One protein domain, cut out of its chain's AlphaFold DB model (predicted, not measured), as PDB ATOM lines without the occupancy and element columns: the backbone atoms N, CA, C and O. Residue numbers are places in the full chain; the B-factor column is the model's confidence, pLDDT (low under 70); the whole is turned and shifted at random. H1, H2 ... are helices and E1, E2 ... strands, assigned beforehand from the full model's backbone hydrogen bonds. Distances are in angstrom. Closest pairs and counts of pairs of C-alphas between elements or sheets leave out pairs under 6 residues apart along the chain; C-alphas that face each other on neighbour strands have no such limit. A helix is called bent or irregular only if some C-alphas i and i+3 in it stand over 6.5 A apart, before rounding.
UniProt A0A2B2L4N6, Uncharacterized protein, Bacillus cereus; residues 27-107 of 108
ATOM      1  N   PRO A  27      87.350  49.095 112.220       97.75
ATOM      2  CA  PRO A  27      88.017  49.806 113.295       97.75
ATOM      3  C   PRO A  27      89.113  50.720 112.747       97.75
ATOM      4  O   PRO A  27      89.931  50.306 111.931       97.75
ATOM      5  N   ALA A  28      89.132  51.963 113.211       97.88
ATOM      6  CA  ALA A  28      90.150  52.944 112.881       97.88
ATOM      7  C   ALA A  28      90.385  53.880 114.063       97.88
ATOM      8  O   ALA A  28      89.530  54.049 114.941       97.88
ATOM      9  N   ILE A  29      91.549  54.515 114.064       96.50
ATOM     10  CA  ILE A  29      91.959  55.459 115.096       96.50
ATOM     11  C   ILE A  29      92.500  56.731 114.467       96.50
ATOM     12  O   ILE A  29      93.291  56.671 113.530       96.50
ATOM     13  N   LEU A  30      92.076  57.874 115.001       96.50
ATOM     14  CA  LEU A  30      92.723  59.162 114.793       96.50
ATOM     15  C   LEU A  30      93.630  59.424 115.988       96.50
ATOM     16  O   LEU A  30      93.167  59.434 117.135       96.50
ATOM     17  N   PHE A  31      94.905  59.663 115.722       94.12
ATOM     18  CA  PHE A  31      95.885  59.940 116.761       94.12
ATOM     19  C   PHE A  31      96.867  61.025 116.340       94.12
ATOM     20  O   PHE A  31      97.066  61.286 115.156       94.12
ATOM     21  N   ASP A  32      97.471  61.650 117.338       92.19
ATOM     22  CA  ASP A  32      98.507  62.656 117.198       92.19
ATOM     23  C   ASP A  32      99.886  61.993 117.216       92.19
ATOM     24  O   ASP A  32     100.234  61.313 118.186       92.19
ATOM     25  N   ARG A  33     100.676  62.173 116.154       88.94
ATOM     26  CA  ARG A  33     102.027  61.599 116.068       88.94
ATOM     27  C   ARG A  33     103.054  62.359 116.905       88.94
ATOM     28  O   ARG A  33     104.067  61.773 117.265       88.94
ATOM     29  N   ASN A  34     102.798  63.624 117.220       87.94
ATOM     30  CA  ASN A  34     103.700  64.475 117.988       87.94
ATOM     31  C   ASN A  34     103.523  64.245 119.496       87.94
ATOM     32  O   ASN A  34     104.490  64.071 120.233       87.94
ATOM     33  N   PHE A  35     102.271  64.160 119.954       88.25
ATOM     34  CA  PHE A  35     101.953  63.960 121.375       88.25
ATOM     35  C   PHE A  35     101.638  62.509 121.753       88.25
ATOM     36  O   PHE A  35     101.435  62.217 122.931       88.25
ATOM     37  N   PHE A  36     101.573  61.598 120.780       88.19
ATOM     38  CA  PHE A  36     101.178  60.198 120.972       88.19
ATOM     39  C   PHE A  36      99.823  60.045 121.674       88.19
ATOM     40  O   PHE A  36      99.616  59.129 122.474       88.19
ATOM     41  N   THR A  37      98.883  60.944 121.385       89.38
ATOM     42  CA  THR A  37      97.548  60.937 121.989       89.38
ATOM     43  C   THR A  37      96.511  60.399 121.015       89.38
ATOM     44  O   THR A  37      96.552  60.655 119.816       89.38
ATOM     45  N   ARG A  38      95.552  59.630 121.531       93.25
ATOM     46  CA  ARG A  38      94.379  59.198 120.767       93.25
ATOM     47  C   ARG A  38      93.313  60.287 120.827       93.25
ATOM     48  O   ARG A  38      92.786  60.551 121.909       93.25
ATOM     49  N   HIS A  39      92.898  60.786 119.668       94.44
ATOM     50  CA  HIS A  39      91.769  61.715 119.553       94.44
ATOM     51  C   HIS A  39      90.441  60.986 119.398       94.44
ATOM     52  O   HIS A  39      89.475  61.330 120.074       94.44
ATOM     53  N   GLN A  40      90.392  59.956 118.547       95.75
ATOM     54  CA  GLN A  40      89.159  59.212 118.295       95.75
ATOM     55  C   GLN A  40      89.426  57.746 117.952       95.75
ATOM     56  O   GLN A  40      90.398  57.438 117.273       95.75
ATOM     57  N   LEU A  41      88.541  56.853 118.398       96.12
ATOM     58  CA  LEU A  41      88.529  55.422 118.070       96.12
ATOM     59  C   LEU A  41      87.100  55.019 117.693       96.12
ATOM     60  O   LEU A  41      86.176  55.257 118.467       96.12
ATOM     61  N   GLY A  42      86.911  54.406 116.528       97.19
ATOM     62  CA  GLY A  42      85.578  54.068 116.031       97.19
ATOM     63  C   GLY A  42      85.613  53.402 114.663       97.19
ATOM     64  O   GLY A  42      86.656  52.913 114.237       97.19
ATOM     65  N   ASN A  43      84.475  53.398 113.967       97.94
ATOM     66  CA  ASN A  43      84.449  52.995 112.564       97.94
ATOM     67  C   ASN A  43      85.136  54.055 111.695       97.94
ATOM     68  O   ASN A  43      84.923  55.249 111.901       97.94
ATOM     69  N   LYS A  44      85.893  53.620 110.685       98.06
ATOM     70  CA  LYS A  44      86.687  54.471 109.788       98.06
ATOM     71  C   LYS A  44      85.944  55.709 109.300       98.06
ATOM     72  O   LYS A  44      86.411  56.818 109.520       98.06
ATOM     73  N   LYS A  45      84.745  55.527 108.748       97.88
ATOM     74  CA  LYS A  45      83.921  56.633 108.243       97.88
ATOM     75  C   LYS A  45      83.583  57.681 109.314       97.88
ATOM     76  O   LYS A  45      83.549  58.874 109.023       97.88
ATOM     77  N   ASP A  46      83.326  57.249 110.547       97.75
ATOM     78  CA  ASP A  46      83.012  58.154 111.657       97.75
ATOM     79  C   ASP A  46      84.271  58.880 112.155       97.75
ATOM     80  O   ASP A  46      84.210  60.053 112.524       97.75
ATOM     81  N   VAL A  47      85.421  58.200 112.127       98.12
ATOM     82  CA  VAL A  47      86.731  58.774 112.461       98.12
ATOM     83  C   VAL A  47      87.159  59.814 111.420       98.12
ATOM     84  O   VAL A  47      87.588  60.901 111.798       98.12
ATOM     85  N   GLU A  48      86.995  59.523 110.128       98.38
ATOM     86  CA  GLU A  48      87.262  60.451 109.020       98.38
ATOM     87  C   GLU A  48      86.397  61.705 109.132       98.38
ATOM     88  O   GLU A  48      86.915  62.820 109.116       98.38
ATOM     89  N   LYS A  49      85.091  61.533 109.364       98.19
ATOM     90  CA  LYS A  49      84.182  62.660 109.581       98.19
ATOM     91  C   LYS A  49      84.595  63.507 110.790       98.19
ATOM     92  O   LYS A  49      84.610  64.732 110.710       98.19
ATOM     93  N   TYR A  50      84.942  62.870 111.910       97.94
ATOM     94  CA  TYR A  50      85.433  63.582 113.092       97.94
ATOM     95  C   TYR A  50      86.718  64.367 112.786       97.94
ATOM     96  O   TYR A  50      86.869  65.503 113.235       97.94
ATOM     97  N   TYR A  51      87.631  63.789 112.002       97.88
ATOM     98  CA  TYR A  51      88.862  64.456 111.597       97.88
ATOM     99  C   TYR A  51      88.583  65.707 110.755       97.88
ATOM    100  O   TYR A  51      89.101  66.776 111.077       97.88
ATOM    101  N   GLU A  52      87.707  65.611 109.751       97.69
ATOM    102  CA  GLU A  52      87.274  66.752 108.932       97.69
ATOM    103  C   GLU A  52      86.670  67.881 109.785       97.69
ATOM    104  O   GLU A  52      87.041  69.048 109.634       97.69
ATOM    105  N   GLU A  53      85.792  67.538 110.737       97.25
ATOM    106  CA  GLU A  53      85.194  68.507 111.663       97.25
ATOM    107  C   GLU A  53      86.245  69.208 112.540       97.25
ATOM    108  O   GLU A  53      86.100  70.389 112.870       97.25
ATOM    109  N   CYS A  54      87.305  68.503 112.941       96.56
ATOM    110  CA  CYS A  54      88.381  69.091 113.731       96.56
ATOM    111  C   CYS A  54      89.335  69.952 112.896       96.56
ATOM    112  O   CYS A  54      89.737  71.010 113.381       96.56
ATOM    113  N   ILE A  55      89.642  69.573 111.649       96.38
ATOM    114  CA  ILE A  55      90.420  70.419 110.727       96.38
ATOM    115  C   ILE A  55      89.736  71.777 110.568       96.38
ATOM    116  O   ILE A  55      90.394  72.813 110.648       96.38
ATOM    117  N   GLU A  56      88.414  71.792 110.390       96.25
ATOM    118  CA  GLU A  56      87.676  73.045 110.235       96.25
ATOM    119  C   GLU A  56      87.762  73.924 111.492       96.25
ATOM    120  O   GLU A  56      88.014  75.126 111.404       96.25
ATOM    121  N   LYS A  57      87.669  73.323 112.687       96.06
ATOM    122  CA  LYS A  57      87.874  74.043 113.956       96.06
ATOM    123  C   LYS A  57      89.293  74.606 114.074       96.06
ATOM    124  O   LYS A  57      89.455  75.745 114.513       96.06
ATOM    125  N   CYS A  58      90.314  73.848 113.671       95.75
ATOM    126  CA  CYS A  58      91.700  74.314 113.659       95.75
ATOM    127  C   CYS A  58      91.897  75.496 112.703       95.75
ATOM    128  O   CYS A  58      92.539  76.474 113.083       95.75
ATOM    129  N   ARG A  59      91.292  75.451 111.509       94.25
ATOM    130  CA  ARG A  59      91.330  76.557 110.539       94.25
ATOM    131  C   ARG A  59      90.702  77.828 111.096       94.25
ATOM    132  O   ARG A  59      91.327  78.880 111.032       94.25
ATOM    133  N   VAL A  60      89.519  77.729 111.707       96.56
ATOM    134  CA  VAL A  60      88.858  78.870 112.370       96.56
ATOM    135  C   VAL A  60      89.738  79.463 113.478       96.56
ATOM    136  O   VAL A  60      89.747  80.675 113.682       96.56
ATOM    137  N   ALA A  61      90.505  78.624 114.173       96.62
ATOM    138  CA  ALA A  61      91.414  79.034 115.238       96.62
ATOM    139  C   ALA A  61      92.819  79.465 114.758       96.62
ATOM    140  O   ALA A  61      93.662  79.753 115.606       96.62
ATOM    141  N   ASN A  62      93.096  79.506 113.445       95.50
ATOM    142  CA  ASN A  62      94.436  79.728 112.876       95.50
ATOM    143  C   ASN A  62      95.514  78.789 113.463       95.50
ATOM    144  O   ASN A  62      96.623  79.212 113.783       95.50
ATOM    145  N   SER A  63      95.172  77.511 113.624       93.94
ATOM    146  CA  SER A  63      96.042  76.470 114.173       93.94
ATOM    147  C   SER A  63      96.352  75.392 113.136       93.94
ATOM    148  O   SER A  63      95.489  75.009 112.348       93.94
ATOM    149  N   THR A  64      97.574  74.863 113.187       93.31
ATOM    150  CA  THR A  64      98.064  73.773 112.328       93.31
ATOM    151  C   THR A  64      98.233  72.451 113.081       93.31
ATOM    152  O   THR A  64      98.830  71.521 112.557       93.31
ATOM    153  N   LEU A  65      97.677  72.321 114.296       90.19
ATOM    154  CA  LEU A  65      97.826  71.114 115.131       90.19
ATOM    155  C   LEU A  65      97.449  69.807 114.414       90.19
ATOM    156  O   LEU A  65      97.987  68.755 114.735       90.19
ATOM    157  N   TYR A  66      96.533  69.871 113.447       93.12
ATOM    158  CA  TYR A  66      96.075  68.704 112.701       93.12
ATOM    159  C   TYR A  66      97.128  68.114 111.744       93.12
ATOM    160  O   TYR A  66      96.941  66.994 111.284       93.12
ATOM    161  N   GLU A  67      98.212  68.830 111.424       92.88
ATOM    162  CA  GLU A  67      99.237  68.377 110.465       92.88
ATOM    163  C   GLU A  67      99.968  67.105 110.931       92.88
ATOM    164  O   GLU A  67     100.358  66.257 110.122       92.88
ATOM    165  N   ASP A  68     100.083  66.924 112.247       91.50
ATOM    166  CA  ASP A  68     100.686  65.733 112.846       91.50
ATOM    167  C   ASP A  68      99.679  64.608 113.095       91.50
ATOM    168  O   ASP A  68     100.069  63.502 113.485       91.50
ATOM    169  N   TRP A  69      98.389  64.842 112.854       94.94
ATOM    170  CA  TRP A  69      97.364  63.835 113.089       94.94
ATOM    171  C   TRP A  69      97.290  62.838 111.941       94.94
ATOM    172  O   TRP A  69      97.438  63.170 110.766       94.94
ATOM    173  N   MET A  70      97.042  61.581 112.293       93.81
ATOM    174  CA  MET A  70      96.974  60.484 111.342       93.81
ATOM    175  C   MET A  70      95.788  59.582 111.660       93.81
ATOM    176  O   MET A  70      95.546  59.234 112.819       93.81
ATOM    177  N   ILE A  71      95.063  59.193 110.611       96.25
ATOM    178  CA  ILE A  71      94.095  58.100 110.668       96.25
ATOM    179  C   ILE A  71      94.809  56.813 110.280       96.25
ATOM    180  O   ILE A  71      95.564  56.780 109.308       96.25
ATOM    181  N   MET A  72      94.546  55.752 111.027       94.94
ATOM    182  CA  MET A  72      95.088  54.435 110.746       94.94
ATOM    183  C   MET A  72      94.012  53.370 110.954       94.94
ATOM    184  O   MET A  72      93.271  53.398 111.940       94.94
ATOM    185  N   ASP A  73      93.945  52.440 110.004       96.25
ATOM    186  CA  ASP A  73      93.079  51.268 110.081       96.25
ATOM    187  C   ASP A  73      93.596  50.317 111.170       96.25
ATOM    188  O   ASP A  73      94.800  50.129 111.339       96.25
ATOM    189  N   LEU A  74      92.678  49.715 111.917       95.69
ATOM    190  CA  LEU A  74      92.976  48.805 113.014       95.69
ATOM    191  C   LEU A  74      92.385  47.417 112.741       95.69
ATOM    192  O   LEU A  74      91.322  47.296 112.122       95.69
ATOM    193  N   PRO A  75      93.025  46.348 113.243       94.44
ATOM    194  CA  PRO A  75      92.442  45.021 113.167       94.44
ATOM    195  C   PRO A  75      91.183  44.929 114.039       94.44
ATOM    196  O   PRO A  75      91.027  45.631 115.044       94.44
ATOM    197  N   LYS A  76      90.286  44.011 113.670       93.44
ATOM    198  CA  LYS A  76      89.126  43.621 114.485       93.44
ATOM    199  C   LYS A  76      89.570  42.738 115.647       93.44
ATOM    200  O   LYS A  76      89.344  41.535 115.633       93.44
ATOM    201  N   ASP A  77      90.223  43.349 116.624       95.75
ATOM    202  CA  ASP A  77      90.749  42.677 117.808       95.75
ATOM    203  C   ASP A  77      90.207  43.362 119.068       95.75
ATOM    204  O   ASP A  77      90.518  44.520 119.354       95.75
ATOM    205  N   VAL A  78      89.367  42.651 119.819       96.62
ATOM    206  CA  VAL A  78      88.716  43.187 121.023       96.62
ATOM    207  C   VAL A  78      89.725  43.613 122.088       96.62
ATOM    208  O   VAL A  78      89.545  44.652 122.729       96.62
ATOM    209  N   GLU A  79      90.788  42.836 122.287       96.00
ATOM    210  CA  GLU A  79      91.786  43.115 123.316       96.00
ATOM    211  C   GLU A  79      92.554  44.395 122.981       96.00
ATOM    212  O   GLU A  79      92.724  45.268 123.837       96.00
ATOM    213  N   LEU A  80      92.975  44.542 121.724       95.31
ATOM    214  CA  LEU A  80      93.628  45.749 121.235       95.31
ATOM    215  C   LEU A  80      92.712  46.967 121.368       95.31
ATOM    216  O   LEU A  80      93.143  47.995 121.893       95.31
ATOM    217  N   LEU A  81      91.461  46.858 120.920       96.31
ATOM    218  CA  LEU A  81      90.507  47.965 120.965       96.31
ATOM    219  C   LEU A  81      90.243  48.421 122.405       96.31
ATOM    220  O   LEU A  81      90.222  49.621 122.667       96.31
ATOM    221  N   ASN A  82      90.123  47.492 123.357       96.31
ATOM    222  CA  ASN A  82      89.970  47.826 124.774       96.31
ATOM    223  C   ASN A  82      91.238  48.439 125.386       96.31
ATOM    224  O   ASN A  82      91.134  49.392 126.161       96.31
ATOM    225  N   LYS A  83      92.439  47.972 125.013       95.38
ATOM    226  CA  LYS A  83      93.702  48.616 125.430       95.38
ATOM    227  C   LYS A  83      93.784  50.051 124.916       95.38
ATOM    228  O   LYS A  83      94.050  50.963 125.693       95.38
ATOM    229  N   LEU A  84      93.477  50.266 123.638       94.25
ATOM    230  CA  LEU A  84      93.416  51.602 123.041       94.25
ATOM    231  C   LEU A  84      92.319  52.469 123.671       94.25
ATOM    232  O   LEU A  84      92.470  53.689 123.719       94.25
ATOM    233  N   LEU A  85      91.223  51.871 124.152       93.69
ATOM    234  CA  LEU A  85      90.117  52.579 124.795       93.69
ATOM    235  C   LEU A  85      90.449  53.039 126.226       93.69
ATOM    236  O   LEU A  85      90.124  54.176 126.582       93.69
ATOM    237  N   HIS A  86      91.087  52.182 127.028       92.06
ATOM    238  CA  HIS A  86      91.198  52.358 128.483       92.06
ATOM    239  C   HIS A  86      92.596  52.643 129.010       92.06
ATOM    240  O   HIS A  86      92.727  53.152 130.124       92.06
ATOM    241  N   THR A  87      93.642  52.310 128.262       90.19
ATOM    242  CA  THR A  87      95.011  52.469 128.739       90.19
ATOM    243  C   THR A  87      95.575  53.796 128.246       90.19
ATOM    244  O   THR A  87      95.895  53.966 127.070       90.19
ATOM    245  N   ILE A  88      95.699  54.742 129.178       78.69
ATOM    246  CA  ILE A  88      96.414  56.005 128.965       78.69
ATOM    247  C   ILE A  88      97.856  55.665 128.536       78.69
ATOM    248  O   ILE A  88      98.443  54.717 129.054       78.69
ATOM    249  N   ASP A  89      98.382  56.376 127.538       81.19
ATOM    250  CA  ASP A  89      99.720  56.194 126.940       81.19
ATOM    251  C   ASP A  89      99.973  54.884 126.170       81.19
ATOM    252  O   ASP A  89     101.070  54.671 125.642       81.19
ATOM    253  N   TYR A  90      98.965  54.020 125.997       89.50
ATOM    254  CA  TYR A  90      99.143  52.788 125.215       89.50
ATOM    255  C   TYR A  90      99.481  53.045 123.742       89.50
ATOM    256  O   TYR A  90     100.077  52.186 123.098       89.50
ATOM    257  N   MET A  91      99.172  54.234 123.217       89.94
ATOM    258  CA  MET A  91      99.501  54.623 121.844       89.94
ATOM    259  C   MET A  91     100.985  54.460 121.519       89.94
ATOM    260  O   MET A  91     101.310  53.900 120.479       89.94
ATOM    261  N   GLN A  92     101.893  54.862 122.413       88.56
ATOM    262  CA  GLN A  92     103.329  54.693 122.172       88.56
ATOM    263  C   GLN A  92     103.712  53.213 122.093       88.56
ATOM    264  O   GLN A  92     104.461  52.801 121.211       88.56
ATOM    265  N   VAL A  93     103.177  52.394 123.004       89.75
ATOM    266  CA  VAL A  93     103.425  50.945 123.022       89.75
ATOM    267  C   VAL A  93     102.892  50.297 121.748       89.75
ATOM    268  O   VAL A  93     103.581  49.480 121.140       89.75
ATOM    269  N   PHE A  94     101.681  50.666 121.344       90.44
ATOM    270  CA  PHE A  94     101.044  50.194 120.128       90.44
ATOM    271  C   PHE A  94     101.881  50.546 118.889       90.44
ATOM    272  O   PHE A  94     102.288  49.649 118.157       90.44
ATOM    273  N   LEU A  95     102.249  51.818 118.714       87.50
ATOM    274  CA  LEU A  95     103.054  52.265 117.574       87.50
ATOM    275  C   LEU A  95     104.433  51.588 117.524       87.50
ATOM    276  O   LEU A  95     104.940  51.325 116.436       87.50
ATOM    277  N   ARG A  96     105.051  51.275 118.677       87.88
ATOM    278  CA  ARG A  96     106.310  50.502 118.720       87.88
ATOM    279  C   ARG A  96     106.106  49.073 118.226       87.88
ATOM    280  O   ARG A  96     106.929  48.580 117.464       87.88
ATOM    281  N   LYS A  97     105.030  48.411 118.659       87.56
ATOM    282  CA  LYS A  97     104.727  47.023 118.275       87.56
ATOM    283  C   LYS A  97     104.444  46.876 116.784       87.56
ATOM    284  O   LYS A  97     104.894  45.905 116.191       87.56
ATOM    285  N   GLU A  98     103.774  47.859 116.192       83.81
ATOM    286  CA  GLU A  98     103.491  47.885 114.753       83.81
ATOM    287  C   GLU A  98     104.686  48.371 113.906       83.81
ATOM    288  O   GLU A  98     104.576  48.491 112.689       83.81
ATOM    289  N   GLY A  99     105.834  48.692 114.522       81.81
ATOM    290  CA  GLY A  99     107.009  49.221 113.813       81.81
ATOM    291  C   GLY A  99     106.819  50.637 113.252       81.81
ATOM    292  O   GLY A  99     107.602  51.089 112.421       81.81
ATOM    293  N   LEU A 100     105.789  51.356 113.704       80.06
ATOM    294  CA  LEU A 100     105.419  52.681 113.203       80.06
ATOM    295  C   LEU A 100     106.158  53.818 113.914       80.06
ATOM    296  O   LEU A 100     106.291  54.901 113.347       80.06
ATOM    297  N   MET A 101     106.685  53.590 115.122       78.25
ATOM    298  CA  MET A 101     107.468  54.615 115.831       78.25
ATOM    299  C   MET A 101     108.718  55.044 115.064       78.25
ATOM    300  O   MET A 101     109.021  56.230 115.018       78.25
ATOM    301  N   GLU A 102     109.408  54.112 114.402       71.06
ATOM    302  CA  GLU A 102     110.622  54.436 113.641       71.06
ATOM    303  C   GLU A 102     110.340  55.330 112.424       71.06
ATOM    304  O   GLU A 102     111.231  56.033 111.948       71.06
ATOM    305  N   LEU A 103     109.109  55.301 111.900       63.75
ATOM    306  CA  LEU A 103     108.671  56.174 110.809       63.75
ATOM    307  C   LEU A 103     108.364  57.588 111.306       63.75
ATOM    308  O   LEU A 103     108.544  58.543 110.555       63.75
ATOM    309  N   ILE A 104     107.922  57.716 112.560       68.06
ATOM    310  CA  ILE A 104     107.632  58.999 113.207       68.06
ATOM    311  C   ILE A 104     108.942  59.677 113.636       68.06
ATOM    312  O   ILE A 104     109.147  60.848 113.335       68.06
ATOM    313  N   GLU A 105     109.871  58.935 114.247       66.25
ATOM    314  CA  GLU A 105     111.159  59.466 114.727       66.25
ATOM    315  C   GLU A 105     112.104  59.911 113.589       66.25
ATOM    316  O   GLU A 105     112.959  60.760 113.807       66.25
ATOM    317  N   LYS A 106     111.957  59.377 112.366       59.66
ATOM    318  CA  LYS A 106     112.769  59.776 111.193       59.66
ATOM    319  C   LYS A 106     112.266  61.031 110.468       59.66
ATOM    320  O   LYS A 106     112.940  61.494 109.551       59.66
ATOM    321  N   GLN A 107     111.075  61.525 110.808       54.50
ATOM    322  CA  GLN A 107     110.468  62.720 110.200       54.50
ATOM    323  C   GLN A 107     110.674  63.996 111.040       54.50
ATOM    324  O   GLN A 107     110.263  65.066 110.593       54.50
TER     325      GLN A 107
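What this domain is: This is residues 27 to 107 of the 108 residues of an uncharacterized protein of Bacillus cereus (UniProt A0A2B2L4N6). A small wall of three antiparallel strands has one long helix, H1, over one face; H1 runs along the strands, and its residues past 55 reach beyond the sheet, from where residues 61 to 64 and the short H2 lead back into E3. Away from H1, the short helices H3, H4 and H5 follow one another as a loose string, with H3 grazing the sheet and H5 farthest out. The printed part has 81 residues, with five named helices and three named strands in the order E1, E2, H1, H2, E3, H3, H4, H5; the sheet's order is E2, E1, E3, and the class is mixed, helices and strands. The whole is compact, with a radius of gyration of the C-alphas of 12.9 A, and spans 37 by 29 by 19 A.

Where its parts are: E1, residues 27 to 32, begins at C-alpha 27 (88.017, 49.806, 113.295) and is 17.0 A long; E2, residues 38 to 43, is 14.3 A. H1, residues 44 to 60, measures 24.6 A and ends at C-alpha 60 (88.858, 78.870, 112.370). H2, residues 65 to 68, is only just irregular: its first and last C-alphas are 6.51 A apart. E3, residues 69 to 73, is 13.6 A, H3, residues 78 to 86, 12.1 A, and H4, residues 90 to 97, 10.6 A. H5, residues 101 to 105, spans 6.2 A and ends at C-alpha 105 (111.159, 59.466, 114.727).

How they stand to each other: E1 is the inner strand. E1 and E2 form a hairpin at 163 degrees, with N 28 and O 42 2.8 A apart, within hydrogen-bond range; E1 and E3 are antiparallel at 160 degrees, with N 70 and O 31 at 2.9 A. H1 is on the sheet at a height of 9.6 A, making two layers, a helix on one face of a sheet; it is over E1 and only just over E2, with 3 C-alphas there, and runs along the strands, at 8 degrees to E1 on the local plane. The closest C-alphas of H1 and E1 are those of Lys 44 and Ala 28, 4.9 A apart. E2, H1, H2 and E3 form a split strand-helix-strand unit, two strands running the same way with E1 between them, and its crossover is right-handed. H1 touches H2 with residues 54 to 58 alone, closest at the C-alphas of Ile 55 and Tyr 66, 6.2 A. H2 only grazes the sheet with residues 65 to 68, and H3 with 81 to 85. H3 and H4 only just touch, only at the corner, with 3 pairs of C-alphas within 8 A, the closest Leu 84 and Tyr 90 at 6.2 A; they run opposite ways at a steep tilt of 44 degrees. H4 and H5 also only just touch, only at the corner, with 3 such pairs, the closest Leu 95 and Met 101 at 5.3 A. H5 is apart from H1. In H1, H3, H4 and H5 every O i to N i+4 pair is within hydrogen-bond range; H2 is too short for one.

The domain as a whole: The C-alphas farthest apart, of Asn 62 and Glu 79, are 38.2 A from each other. The printed part has no cut, and its links are tight. Mean pLDDT of the printed part is 91.0; residues 103 to 107 are under 70.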